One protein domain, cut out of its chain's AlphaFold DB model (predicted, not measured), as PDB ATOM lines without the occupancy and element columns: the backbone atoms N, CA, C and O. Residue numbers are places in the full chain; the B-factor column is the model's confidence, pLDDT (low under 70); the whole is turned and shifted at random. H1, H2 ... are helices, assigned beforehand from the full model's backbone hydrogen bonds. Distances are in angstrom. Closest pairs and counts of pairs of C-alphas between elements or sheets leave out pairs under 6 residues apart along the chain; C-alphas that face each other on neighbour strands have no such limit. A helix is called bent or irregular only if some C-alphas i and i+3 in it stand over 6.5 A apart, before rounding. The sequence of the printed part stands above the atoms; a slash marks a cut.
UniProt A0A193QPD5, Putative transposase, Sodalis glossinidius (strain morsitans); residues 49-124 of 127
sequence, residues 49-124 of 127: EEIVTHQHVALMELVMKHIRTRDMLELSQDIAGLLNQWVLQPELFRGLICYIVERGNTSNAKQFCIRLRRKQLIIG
ATOM      1  N   GLU A  49     -30.187 -43.932 -21.046       93.12
ATOM      2  CA  GLU A  49     -29.033 -43.914 -20.139       93.12
ATOM      3  C   GLU A  49     -27.694 -43.958 -20.881       93.12
ATOM      4  O   GLU A  49     -26.699 -43.434 -20.386       93.12
ATOM      5  N   GLU A  50     -27.666 -44.570 -22.065       94.44
ATOM      6  CA  GLU A  50     -26.492 -44.586 -22.932       94.44
ATOM      7  C   GLU A  50     -26.384 -43.265 -23.701       94.44
ATOM      8  O   GLU A  50     -25.322 -42.643 -23.695       94.44
ATOM      9  N   ILE A  51     -27.501 -42.759 -24.243       93.00
ATOM     10  CA  ILE A  51     -27.553 -41.484 -24.976       93.00
ATOM     11  C   ILE A  51     -26.968 -40.338 -24.151       93.00
ATOM     12  O   ILE A  51     -26.169 -39.558 -24.664       93.00
ATOM     13  N   VAL A  52     -27.301 -40.231 -22.859       89.94
ATOM     14  CA  VAL A  52     -26.783 -39.138 -22.011       89.94
ATOM     15  C   VAL A  52     -25.255 -39.148 -21.857       89.94
ATOM     16  O   VAL A  52     -24.679 -38.135 -21.460       89.94
ATOM     17  N   THR A  53     -24.580 -40.251 -22.198       90.12
ATOM     18  CA  THR A  53     -23.113 -40.355 -22.182       90.12
ATOM     19  C   THR A  53     -22.453 -39.814 -23.454       90.12
ATOM     20  O   THR A  53     -21.262 -39.499 -23.430       90.12
ATOM     21  N   HIS A  54     -23.212 -39.605 -24.537       91.06
ATOM     22  CA  HIS A  54     -22.708 -39.159 -25.844       91.06
ATOM     23  C   HIS A  54     -22.371 -37.654 -25.913       91.06
ATOM     24  O   HIS A  54     -22.274 -37.056 -26.985       91.06
ATOM     25  N   GLN A  55     -22.160 -37.011 -24.764       87.75
ATOM     26  CA  GLN A  55     -21.653 -35.642 -24.653       87.75
ATOM     27  C   GLN A  55     -22.475 -34.619 -25.470       87.75
ATOM     28  O   GLN A  55     -23.669 -34.441 -25.238       87.75
ATOM     29  N   HIS A  56     -21.842 -33.935 -26.431       82.25
ATOM     30  CA  HIS A  56     -22.436 -32.855 -27.218       82.25
ATOM     31  C   HIS A  56     -23.572 -33.314 -28.145       82.25
ATOM     32  O   HIS A  56     -24.435 -32.503 -28.480       82.25
ATOM     33  N   VAL A  57     -23.592 -34.587 -28.564       89.00
ATOM     34  CA  VAL A  57     -24.633 -35.103 -29.474       89.00
ATOM     35  C   VAL A  57     -25.838 -35.684 -28.733       89.00
ATOM     36  O   VAL A  57     -26.935 -35.697 -29.293       89.00
ATOM     37  N   ALA A  58     -25.666 -36.031 -27.452       92.38
ATOM     38  CA  ALA A  58     -26.689 -36.627 -26.589       92.38
ATOM     39  C   ALA A  58     -28.020 -35.865 -26.619       92.38
ATOM     40  O   ALA A  58     -29.102 -36.448 -26.660       92.38
ATOM     41  N   LEU A  59     -27.947 -34.532 -26.622       92.38
ATOM     42  CA  LEU A  59     -29.127 -33.676 -26.623       92.38
ATOM     43  C   LEU A  59     -29.962 -33.844 -27.894       92.38
ATOM     44  O   LEU A  59     -31.187 -33.929 -27.819       92.38
ATOM     45  N   MET A  60     -29.307 -33.892 -29.053       91.19
ATOM     46  CA  MET A  60     -30.006 -34.057 -30.323       91.19
ATOM     47  C   MET A  60     -30.542 -35.480 -30.461       91.19
ATOM     48  O   MET A  60     -31.674 -35.655 -30.896       91.19
ATOM     49  N   GLU A  61     -29.779 -36.491 -30.047       94.31
ATOM     50  CA  GLU A  61     -30.215 -37.890 -30.069       94.31
ATOM     51  C   GLU A  61     -31.447 -38.119 -29.191       94.31
ATOM     52  O   GLU A  61     -32.439 -38.670 -29.670       94.31
ATOM     53  N   LEU A  62     -31.428 -37.622 -27.949       94.81
ATOM     54  CA  LEU A  62     -32.548 -37.755 -27.017       94.81
ATOM     55  C   LEU A  62     -33.809 -37.076 -27.564       94.81
ATOM     56  O   LEU A  62     -34.898 -37.650 -27.528       94.81
ATOM     57  N   VAL A  63     -33.661 -35.865 -28.108       93.94
ATOM     58  CA  VAL A  63     -34.776 -35.134 -28.717       93.94
ATOM     59  C   VAL A  63     -35.285 -35.878 -29.949       93.94
ATOM     60  O   VAL A  63     -36.475 -36.164 -30.021       93.94
ATOM     61  N   MET A  64     -34.423 -36.248 -30.897       92.69
ATOM     62  CA  MET A  64     -34.831 -36.944 -32.123       92.69
ATOM     63  C   MET A  64     -35.512 -38.285 -31.846       92.69
ATOM     64  O   MET A  64     -36.510 -38.592 -32.499       92.69
ATOM     65  N   LYS A  65     -35.010 -39.056 -30.876       95.31
ATOM     66  CA  LYS A  65     -35.592 -40.341 -30.471       95.31
ATOM     67  C   LYS A  65     -37.042 -40.187 -30.022       95.31
ATOM     68  O   LYS A  65     -37.894 -40.997 -30.385       95.31
ATOM     69  N   HIS A  66     -37.325 -39.140 -29.249       95.44
ATOM     70  CA  HIS A  66     -38.603 -39.012 -28.555       95.44
ATOM     71  C   HIS A  66     -39.580 -38.017 -29.170       95.44
ATOM     72  O   HIS A  66     -40.760 -38.055 -28.826       95.44
ATOM     73  N   ILE A  67     -39.138 -37.153 -30.088       93.94
ATOM     74  CA  ILE A  67     -39.919 -36.000 -30.570       93.94
ATOM     75  C   ILE A  67     -41.327 -36.361 -31.069       93.94
ATOM     76  O   ILE A  67     -42.253 -35.566 -30.927       93.94
ATOM     77  N   ARG A  68     -41.523 -37.573 -31.601       91.44
ATOM     78  CA  ARG A  68     -42.829 -38.067 -32.084       91.44
ATOM     79  C   ARG A  68     -43.504 -39.093 -31.174       91.44
ATOM     80  O   ARG A  68     -44.652 -39.439 -31.430       91.44
ATOM     81  N   THR A  69     -42.805 -39.621 -30.175       91.56
ATOM     82  CA  THR A  69     -43.235 -40.808 -29.415       91.56
ATOM     83  C   THR A  69     -43.562 -40.505 -27.956       91.56
ATOM     84  O   THR A  69     -44.341 -41.246 -27.360       91.56
ATOM     85  N   ARG A  70     -43.025 -39.422 -27.383       92.50
ATOM     86  CA  ARG A  70     -43.290 -38.992 -26.001       92.50
ATOM     87  C   ARG A  70     -43.694 -37.525 -25.935       92.50
ATOM     88  O   ARG A  70     -43.447 -36.763 -26.868       92.50
ATOM     89  N   ASP A  71     -44.298 -37.134 -24.817       94.38
ATOM     90  CA  ASP A  71     -44.518 -35.722 -24.520       94.38
ATOM     91  C   ASP A  71     -43.188 -35.052 -24.146       94.38
ATOM     92  O   ASP A  71     -42.519 -35.422 -23.179       94.38
ATOM     93  N   MET A  72     -42.794 -34.032 -24.903       94.62
ATOM     94  CA  MET A  72     -41.552 -33.282 -24.689       94.62
ATOM     95  C   MET A  72     -41.531 -32.568 -23.337       94.62
ATOM     96  O   MET A  72     -40.458 -32.293 -22.793       94.62
ATOM     97  N   LEU A  73     -42.703 -32.290 -22.755       94.44
ATOM     98  CA  LEU A  73     -42.796 -31.758 -21.402       94.44
ATOM     99  C   LEU A  73     -42.234 -32.730 -20.356       94.44
ATOM    100  O   LEU A  73     -41.550 -32.282 -19.431       94.44
ATOM    101  N   GLU A  74     -42.462 -34.032 -20.515       93.69
ATOM    102  CA  GLU A  74     -41.952 -35.063 -19.602       93.69
ATOM    103  C   GLU A  74     -40.420 -35.134 -19.658       93.69
ATOM    104  O   GLU A  74     -39.760 -35.190 -18.622       93.69
ATOM    105  N   LEU A  75     -39.848 -34.980 -20.856       92.94
ATOM    106  CA  LEU A  75     -38.398 -34.987 -21.100       92.94
ATOM    107  C   LEU A  75     -37.695 -33.662 -20.784       92.94
ATOM    108  O   LEU A  75     -36.468 -33.565 -20.855       92.94
ATOM    109  N   SER A  76     -38.442 -32.622 -20.410       92.38
ATOM    110  CA  SER A  76     -37.884 -31.292 -20.126       92.38
ATOM    111  C   SER A  76     -36.785 -31.307 -19.060       92.38
ATOM    112  O   SER A  76     -35.899 -30.453 -19.067       92.38
ATOM    113  N   GLN A  77     -36.831 -32.264 -18.131       90.38
ATOM    114  CA  GLN A  77     -35.834 -32.389 -17.077       90.38
ATOM    115  C   GLN A  77     -34.498 -32.929 -17.592       90.38
ATOM    116  O   GLN A  77     -33.462 -32.374 -17.215       90.38
ATOM    117  N   ASP A  78     -34.532 -33.938 -18.457       90.94
ATOM    118  CA  ASP A  78     -33.340 -34.557 -19.041       90.94
ATOM    119  C   ASP A  78     -32.700 -33.618 -20.065       90.94
ATOM    120  O   ASP A  78     -31.499 -33.354 -20.007       90.94
ATOM    121  N   ILE A  79     -33.527 -32.976 -20.898       91.75
ATOM    122  CA  ILE A  79     -33.106 -31.918 -21.830       91.75
ATOM    123  C   ILE A  79     -32.425 -30.770 -21.076       91.75
ATOM    124  O   ILE A  79     -31.337 -30.335 -21.454       91.75
ATOM    125  N   ALA A  80     -33.022 -30.288 -19.979       89.81
ATOM    126  CA  ALA A  80     -32.391 -29.263 -19.150       89.81
ATOM    127  C   ALA A  80     -31.072 -29.751 -18.531       89.81
ATOM    128  O   ALA A  80     -30.136 -28.968 -18.417       89.81
ATOM    129  N   GLY A  81     -30.991 -31.022 -18.125       89.06
ATOM    130  CA  GLY A  81     -29.764 -31.632 -17.611       89.06
ATOM    131  C   GLY A  81     -28.629 -31.587 -18.632       89.06
ATOM    132  O   GLY A  81     -27.546 -31.091 -18.321       89.06
ATOM    133  N   LEU A  82     -28.902 -32.010 -19.866       89.62
ATOM    134  CA  LEU A  82     -27.929 -32.006 -20.961       89.62
ATOM    135  C   LEU A  82     -27.501 -30.587 -21.359       89.62
ATOM    136  O   LEU A  82     -26.312 -30.334 -21.526       89.62
ATOM    137  N   LEU A  83     -28.434 -29.633 -21.410       87.75
ATOM    138  CA  LEU A  83     -28.136 -28.211 -21.652       87.75
ATOM    139  C   LEU A  83     -27.281 -27.563 -20.549       87.75
ATOM    140  O   LEU A  83     -26.617 -26.549 -20.770       87.75
ATOM    141  N   ASN A  84     -27.316 -28.112 -19.337       85.44
ATOM    142  CA  ASN A  84     -26.471 -27.641 -18.246       85.44
ATOM    143  C   ASN A  84     -25.051 -28.200 -18.360       85.44
ATOM    144  O   ASN A  84     -24.093 -27.489 -18.060       85.44
ATOM    145  N   GLN A  85     -24.915 -29.440 -18.825       85.75
ATOM    146  CA  GLN A  85     -23.614 -30.055 -19.078       85.75
ATOM    147  C   GLN A  85     -22.921 -29.413 -20.288       85.75
ATOM    148  O   GLN A  85     -21.742 -29.078 -20.204       85.75
ATOM    149  N   TRP A  86     -23.666 -29.146 -21.362       82.06
ATOM    150  CA  TRP A  86     -23.121 -28.674 -22.636       82.06
ATOM    151  C   TRP A  86     -23.742 -27.341 -23.050       82.06
ATOM    152  O   TRP A  86     -24.957 -27.225 -23.215       82.06
ATOM    153  N   VAL A  87     -22.902 -26.317 -23.226       77.12
ATOM    154  CA  VAL A  87     -23.365 -24.987 -23.652       77.12
ATOM    155  C   VAL A  87     -23.705 -25.024 -25.126       77.12
ATOM    156  O   VAL A  87     -22.831 -25.255 -25.958       77.12
ATOM    157  N   LEU A  88     -24.960 -24.738 -25.452       81.31
ATOM    158  CA  LEU A  88     -25.334 -24.412 -26.818       81.31
ATOM    159  C   LEU A  88     -25.158 -22.922 -27.067       81.31
ATOM    160  O   LEU A  88     -25.497 -22.096 -26.218       81.31
ATOM    161  N   GLN A  89     -24.702 -22.586 -28.270       85.44
ATOM    162  CA  GLN A  89     -24.799 -21.215 -28.753       85.44
ATOM    163  C   GLN A  89     -26.273 -20.768 -28.790       85.44
ATOM    164  O   GLN A  89     -27.148 -21.604 -29.049       85.44
ATOM    165  N   PRO A  90     -26.573 -19.481 -28.541       84.25
ATOM    166  CA  PRO A  90     -27.946 -18.980 -28.460       84.25
ATOM    167  C   PRO A  90     -28.813 -19.327 -29.676       84.25
ATOM    168  O   PRO A  90     -29.993 -19.650 -29.530       84.25
ATOM    169  N   GLU A  91     -28.232 -19.319 -30.874       85.94
ATOM    170  CA  GLU A  91     -28.897 -19.646 -32.136       85.94
ATOM    171  C   GLU A  91     -29.284 -21.124 -32.193       85.94
ATOM    172  O   GLU A  91     -30.412 -21.453 -32.561       85.94
ATOM    173  N   LEU A  92     -28.379 -22.012 -31.770       85.88
ATOM    174  CA  LEU A  92     -28.631 -23.451 -31.692       85.88
ATOM    175  C   LEU A  92     -29.660 -23.771 -30.613       85.88
ATOM    176  O   LEU A  92     -30.560 -24.575 -30.844       85.88
ATOM    177  N   PHE A  93     -29.573 -23.108 -29.458       87.88
ATOM    178  CA  PHE A  93     -30.574 -23.238 -28.406       87.88
ATOM    179  C   PHE A  93     -31.953 -22.818 -28.920       87.88
ATOM    180  O   PHE A  93     -32.909 -23.580 -28.810       87.88
ATOM    181  N   ARG A  94     -32.061 -21.640 -29.546       88.75
ATOM    182  CA  ARG A  94     -33.317 -21.168 -30.141       88.75
ATOM    183  C   ARG A  94     -33.839 -22.147 -31.189       88.75
ATOM    184  O   ARG A  94     -35.019 -22.481 -31.147       88.75
ATOM    185  N   GLY A  95     -32.975 -22.617 -32.087       91.06
ATOM    186  CA  GLY A  95     -33.324 -23.600 -33.110       91.06
ATOM    187  C   GLY A  95     -33.875 -24.890 -32.507       91.06
ATOM    188  O   GLY A  95     -34.915 -25.372 -32.945       91.06
ATOM    189  N   LEU A  96     -33.242 -25.397 -31.448       90.19
ATOM    190  CA  LEU A  96     -33.691 -26.583 -30.726       90.19
ATOM    191  C   LEU A  96     -35.065 -26.382 -30.075       90.19
ATOM    192  O   LEU A  96     -35.935 -27.239 -30.209       90.19
ATOM    193  N   ILE A  97     -35.283 -25.250 -29.394       90.31
ATOM    194  CA  ILE A  97     -36.581 -24.947 -28.776       90.31
ATOM    195  C   ILE A  97     -37.676 -24.828 -29.838       90.31
ATOM    196  O   ILE A  97     -38.734 -25.430 -29.674       90.31
ATOM    197  N   CYS A  98     -37.425 -24.095 -30.928       91.94
ATOM    198  CA  CYS A  98     -38.362 -23.995 -32.049       91.94
ATOM    199  C   CYS A  98     -38.677 -25.380 -32.617       91.94
ATOM    200  O   CYS A  98     -39.843 -25.730 -32.753       91.94
ATOM    201  N   TYR A  99     -37.657 -26.203 -32.854       93.25
ATOM    202  CA  TYR A  99     -37.838 -27.555 -33.367       93.25
ATOM    203  C   TYR A  99     -38.722 -28.418 -32.453       93.25
ATOM    204  O   TYR A  99     -39.679 -29.025 -32.928       93.25
ATOM    205  N   ILE A 100     -38.455 -28.428 -31.145       93.44
ATOM    206  CA  ILE A 100     -39.234 -29.197 -30.165       93.44
ATOM    207  C   ILE A 100     -40.684 -28.708 -30.089       93.44
ATOM    208  O   ILE A 100     -41.601 -29.522 -30.087       93.44
ATOM    209  N   VAL A 101     -40.904 -27.393 -30.045       91.56
ATOM    210  CA  VAL A 101     -42.253 -26.823 -29.910       91.56
ATOM    211  C   VAL A 101     -43.069 -26.984 -31.195       91.56
ATOM    212  O   VAL A 101     -44.271 -27.218 -31.122       91.56
ATOM    213  N   GLU A 102     -42.442 -26.866 -32.367       91.19
ATOM    214  CA  GLU A 102     -43.133 -26.928 -33.662       91.19
ATOM    215  C   GLU A 102     -43.335 -28.354 -34.178       91.19
ATOM    216  O   GLU A 102     -44.312 -28.625 -34.878       91.19
ATOM    217  N   ARG A 103     -42.394 -29.264 -33.904       93.06
ATOM    218  CA  ARG A 103     -42.413 -30.638 -34.431       93.06
ATOM    219  C   ARG A 103     -42.682 -31.695 -33.372       93.06
ATOM    220  O   ARG A 103     -43.067 -32.803 -33.740       93.06
ATOM    221  N   GLY A 104     -42.439 -31.381 -32.104       90.56
ATOM    222  CA  GLY A 104     -42.598 -32.314 -31.001       90.56
ATOM    223  C   GLY A 104     -44.010 -32.355 -30.450       90.56
ATOM    224  O   GLY A 104     -44.712 -31.345 -30.405       90.56
ATOM    225  N   ASN A 105     -44.413 -33.528 -29.969       91.50
ATOM    226  CA  ASN A 105     -45.611 -33.635 -29.151       91.50
ATOM    227  C   ASN A 105     -45.343 -32.954 -27.801       91.50
ATOM    228  O   ASN A 105     -44.670 -33.523 -26.953       91.50
ATOM    229  N   THR A 106     -45.805 -31.716 -27.619       92.44
ATOM    230  CA  THR A 106     -45.587 -30.952 -26.381       92.44
ATOM    231  C   THR A 106     -46.933 -30.531 -25.805       92.44
ATOM    232  O   THR A 106     -47.512 -29.542 -26.258       92.44
ATOM    233  N   SER A 107     -47.436 -31.247 -24.795       92.50
ATOM    234  CA  SER A 107     -48.789 -31.012 -24.250       92.50
ATOM    235  C   SER A 107     -48.983 -29.592 -23.709       92.50
ATOM    236  O   SER A 107     -50.061 -29.007 -23.820       92.50
ATOM    237  N   ASN A 108     -47.921 -29.007 -23.148       93.81
ATOM    238  CA  ASN A 108     -47.905 -27.630 -22.675       93.81
ATOM    239  C   ASN A 108     -46.550 -26.964 -22.951       93.81
ATOM    240  O   ASN A 108     -45.656 -26.917 -22.101       93.81
ATOM    241  N   ALA A 109     -46.424 -26.382 -24.146       91.50
ATOM    242  CA  ALA A 109     -45.215 -25.684 -24.583       91.50
ATOM    243  C   ALA A 109     -44.799 -24.540 -23.640       91.50
ATOM    244  O   ALA A 109     -43.610 -24.307 -23.412       91.50
ATOM    245  N   LYS A 110     -45.765 -23.843 -23.024       91.31
ATOM    246  CA  LYS A 110     -45.468 -22.765 -22.070       91.31
ATOM    247  C   LYS A 110     -44.785 -23.312 -20.816       91.31
ATOM    248  O   LYS A 110     -43.776 -22.754 -20.383       91.31
ATOM    249  N   GLN A 111     -45.307 -24.397 -20.242       92.50
ATOM    250  CA  GLN A 111     -44.680 -25.056 -19.094       92.50
ATOM    251  C   GLN A 111     -43.309 -25.637 -19.445       92.50
ATOM    252  O   GLN A 111     -42.384 -25.485 -18.646       92.50
ATOM    253  N   PHE A 112     -43.161 -26.225 -20.633       93.00
ATOM    254  CA  PHE A 112     -41.881 -26.736 -21.126       93.00
ATOM    255  C   PHE A 112     -40.808 -25.637 -21.112       93.00
ATOM    256  O   PHE A 112     -39.789 -25.764 -20.428       93.00
ATOM    257  N   CYS A 113     -41.084 -24.495 -21.749       89.50
ATOM    258  CA  CYS A 113     -40.165 -23.356 -21.785       89.50
ATOM    259  C   CYS A 113     -39.848 -22.795 -20.388       89.50
ATOM    260  O   CYS A 113     -38.699 -22.451 -20.103       89.50
ATOM    261  N   ILE A 114     -40.841 -22.714 -19.493       88.88
ATOM    262  CA  ILE A 114     -40.627 -22.272 -18.105       88.88
ATOM    263  C   ILE A 114     -39.679 -23.228 -17.372       88.88
ATOM    264  O   ILE A 114     -38.780 -22.772 -16.660       88.88
ATOM    265  N   ARG A 115     -39.854 -24.543 -17.543       88.69
ATOM    266  CA  ARG A 115     -39.049 -25.566 -16.865       88.69
ATOM    267  C   ARG A 115     -37.594 -25.538 -17.325       88.69
ATOM    268  O   ARG A 115     -36.702 -25.568 -16.477       88.69
ATOM    269  N   LEU A 116     -37.363 -25.366 -18.627       87.62
ATOM    270  CA  LEU A 116     -36.019 -25.176 -19.176       87.62
ATOM    271  C   LEU A 116     -35.365 -23.889 -18.658       87.62
ATOM    272  O   LEU A 116     -34.252 -23.925 -18.128       87.62
ATOM    273  N   ARG A 117     -36.081 -22.758 -18.715       81.69
ATOM    274  CA  ARG A 117     -35.562 -21.458 -18.260       81.69
ATOM    275  C   ARG A 117     -35.207 -21.471 -16.774       81.69
ATOM    276  O   ARG A 117     -34.162 -20.955 -16.388       81.69
ATOM    277  N   ARG A 118     -36.056 -22.067 -15.928       78.38
ATOM    278  CA  ARG A 118     -35.831 -22.131 -14.475       78.38
ATOM    279  C   ARG A 118     -34.522 -22.843 -14.139       78.38
ATOM    280  O   ARG A 118     -33.809 -22.389 -13.253       78.38
ATOM    281  N   LYS A 119     -34.188 -23.921 -14.855       71.12
ATOM    282  CA  LYS A 119     -32.929 -24.649 -14.652       71.12
ATOM    283  C   LYS A 119     -31.706 -23.858 -15.126       71.12
ATOM    284  O   LYS A 119     -30.702 -23.862 -14.427       71.12
ATOM    285  N   GLN A 120     -31.809 -23.126 -16.234       68.25
ATOM    286  CA  GLN A 120     -30.705 -22.297 -16.741       68.25
ATOM    287  C   GLN A 120     -30.439 -21.039 -15.893       68.25
ATOM    288  O   GLN A 120     -29.290 -20.625 -15.757       68.25
ATOM    289  N   LEU A 121     -31.476 -20.446 -15.288       57.62
ATOM    290  CA  LEU A 121     -31.343 -19.288 -14.389       57.62
ATOM    291  C   LEU A 121     -30.638 -19.634 -13.073       57.62
ATOM    292  O   LEU A 121     -29.844 -18.837 -12.587       57.62
ATOM    293  N   ILE A 122     -30.884 -20.827 -12.520       59.09
ATOM    294  CA  ILE A 122     -30.202 -21.307 -11.303       59.09
ATOM    295  C   ILE A 122     -28.683 -21.419 -11.521       59.09
ATOM    296  O   ILE A 122     -27.913 -21.281 -10.578       59.09
ATOM    297  N   ILE A 123     -28.252 -21.631 -12.765       57.44
ATOM    298  CA  ILE A 123     -26.843 -21.812 -13.141       57.44
ATOM    299  C   ILE A 123     -26.232 -20.494 -13.664       57.44
ATOM    300  O   ILE A 123     -25.061 -20.447 -14.021       57.44
ATOM    301  N   GLY A 124     -27.001 -19.395 -13.674       54.31
ATOM    302  CA  GLY A 124     -26.506 -18.062 -14.037       54.31
ATOM    303  C   GLY A 124     -26.124 -17.911 -15.512       54.31
ATOM    304  O   GLY A 124     -25.220 -17.148 -15.828       54.31
TER     305      GLY A 124
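What this domain is: This is residues 49 to 124 of the 127 residues of the protein "Putative transposase" of Sodalis glossinidius (strain morsitans) (UniProt A0A193QPD5). Four helices stand side by side as a loose four-cornered bundle, in the order H1, H2, H4, H3 round its middle, with H1 and H3 running one way and H2 and H4 the other. H2 packs between H1 and H4, while H3 completes the ring less closely, near H1 and H4. The printed part has 76 residues with four named helices, H1 to H4 along the chain, and no named strand: all helix. It is compact, with a radius of gyration of the C-alphas of 11.4 A and spans of 27 by 27 by 21 A.

How they stand to each other: H4, residues 109 to 122, touches H2, residues 76 to 85, the closest C-alphas being those of Ala 80 and Leu 116, 5.5 A apart. They run the same way at a shallow tilt of 33 degrees, only just short of steep. H1, residues 55 to 66, forms a helical hairpin with H2, running opposite ways at a shallow tilt of 14 degrees. H1 touches H2 with residues 58 to 63 alone; the closest C-alphas are those of Leu 59 and Leu 82, 6.0 A apart. H3, residues 90 to 103, is close to but not clearly touching H4, the closest C-alphas being those of Val 101 and Ala 109, 6.2 A apart. H3 is likewise close to but not clearly touching H1, with the C-alphas of Val 63 and Ile 100 closest at 7.6 A. H1 and H4 are apart, as are H2 and H3. Every O i to N i+4 pair is within hydrogen-bond range in H2, H3 and H4; in H1 it is 6 of 8.

Where its parts are: H4 measures 20.5 A from first to last C-alpha, H3 19.5 A, H1 17.7 A and H2 14.4 A. C-alpha 55, where H1 begins, is at (-21.653, -35.642, -24.653), and C-alpha 122, where H4 ends, at (-30.202, -21.307, -11.303). H1 is irregular, but only just: C-alphas 56 and 59 are 6.8 A apart.

The domain as a whole: The two C-alphas farthest apart are those of Thr 69 and Gly 124, 32.2 A. The printed part has no cut and no long link. Confidence is under 70 at residues 120 to 124, of which 120 to 122 belong to H4.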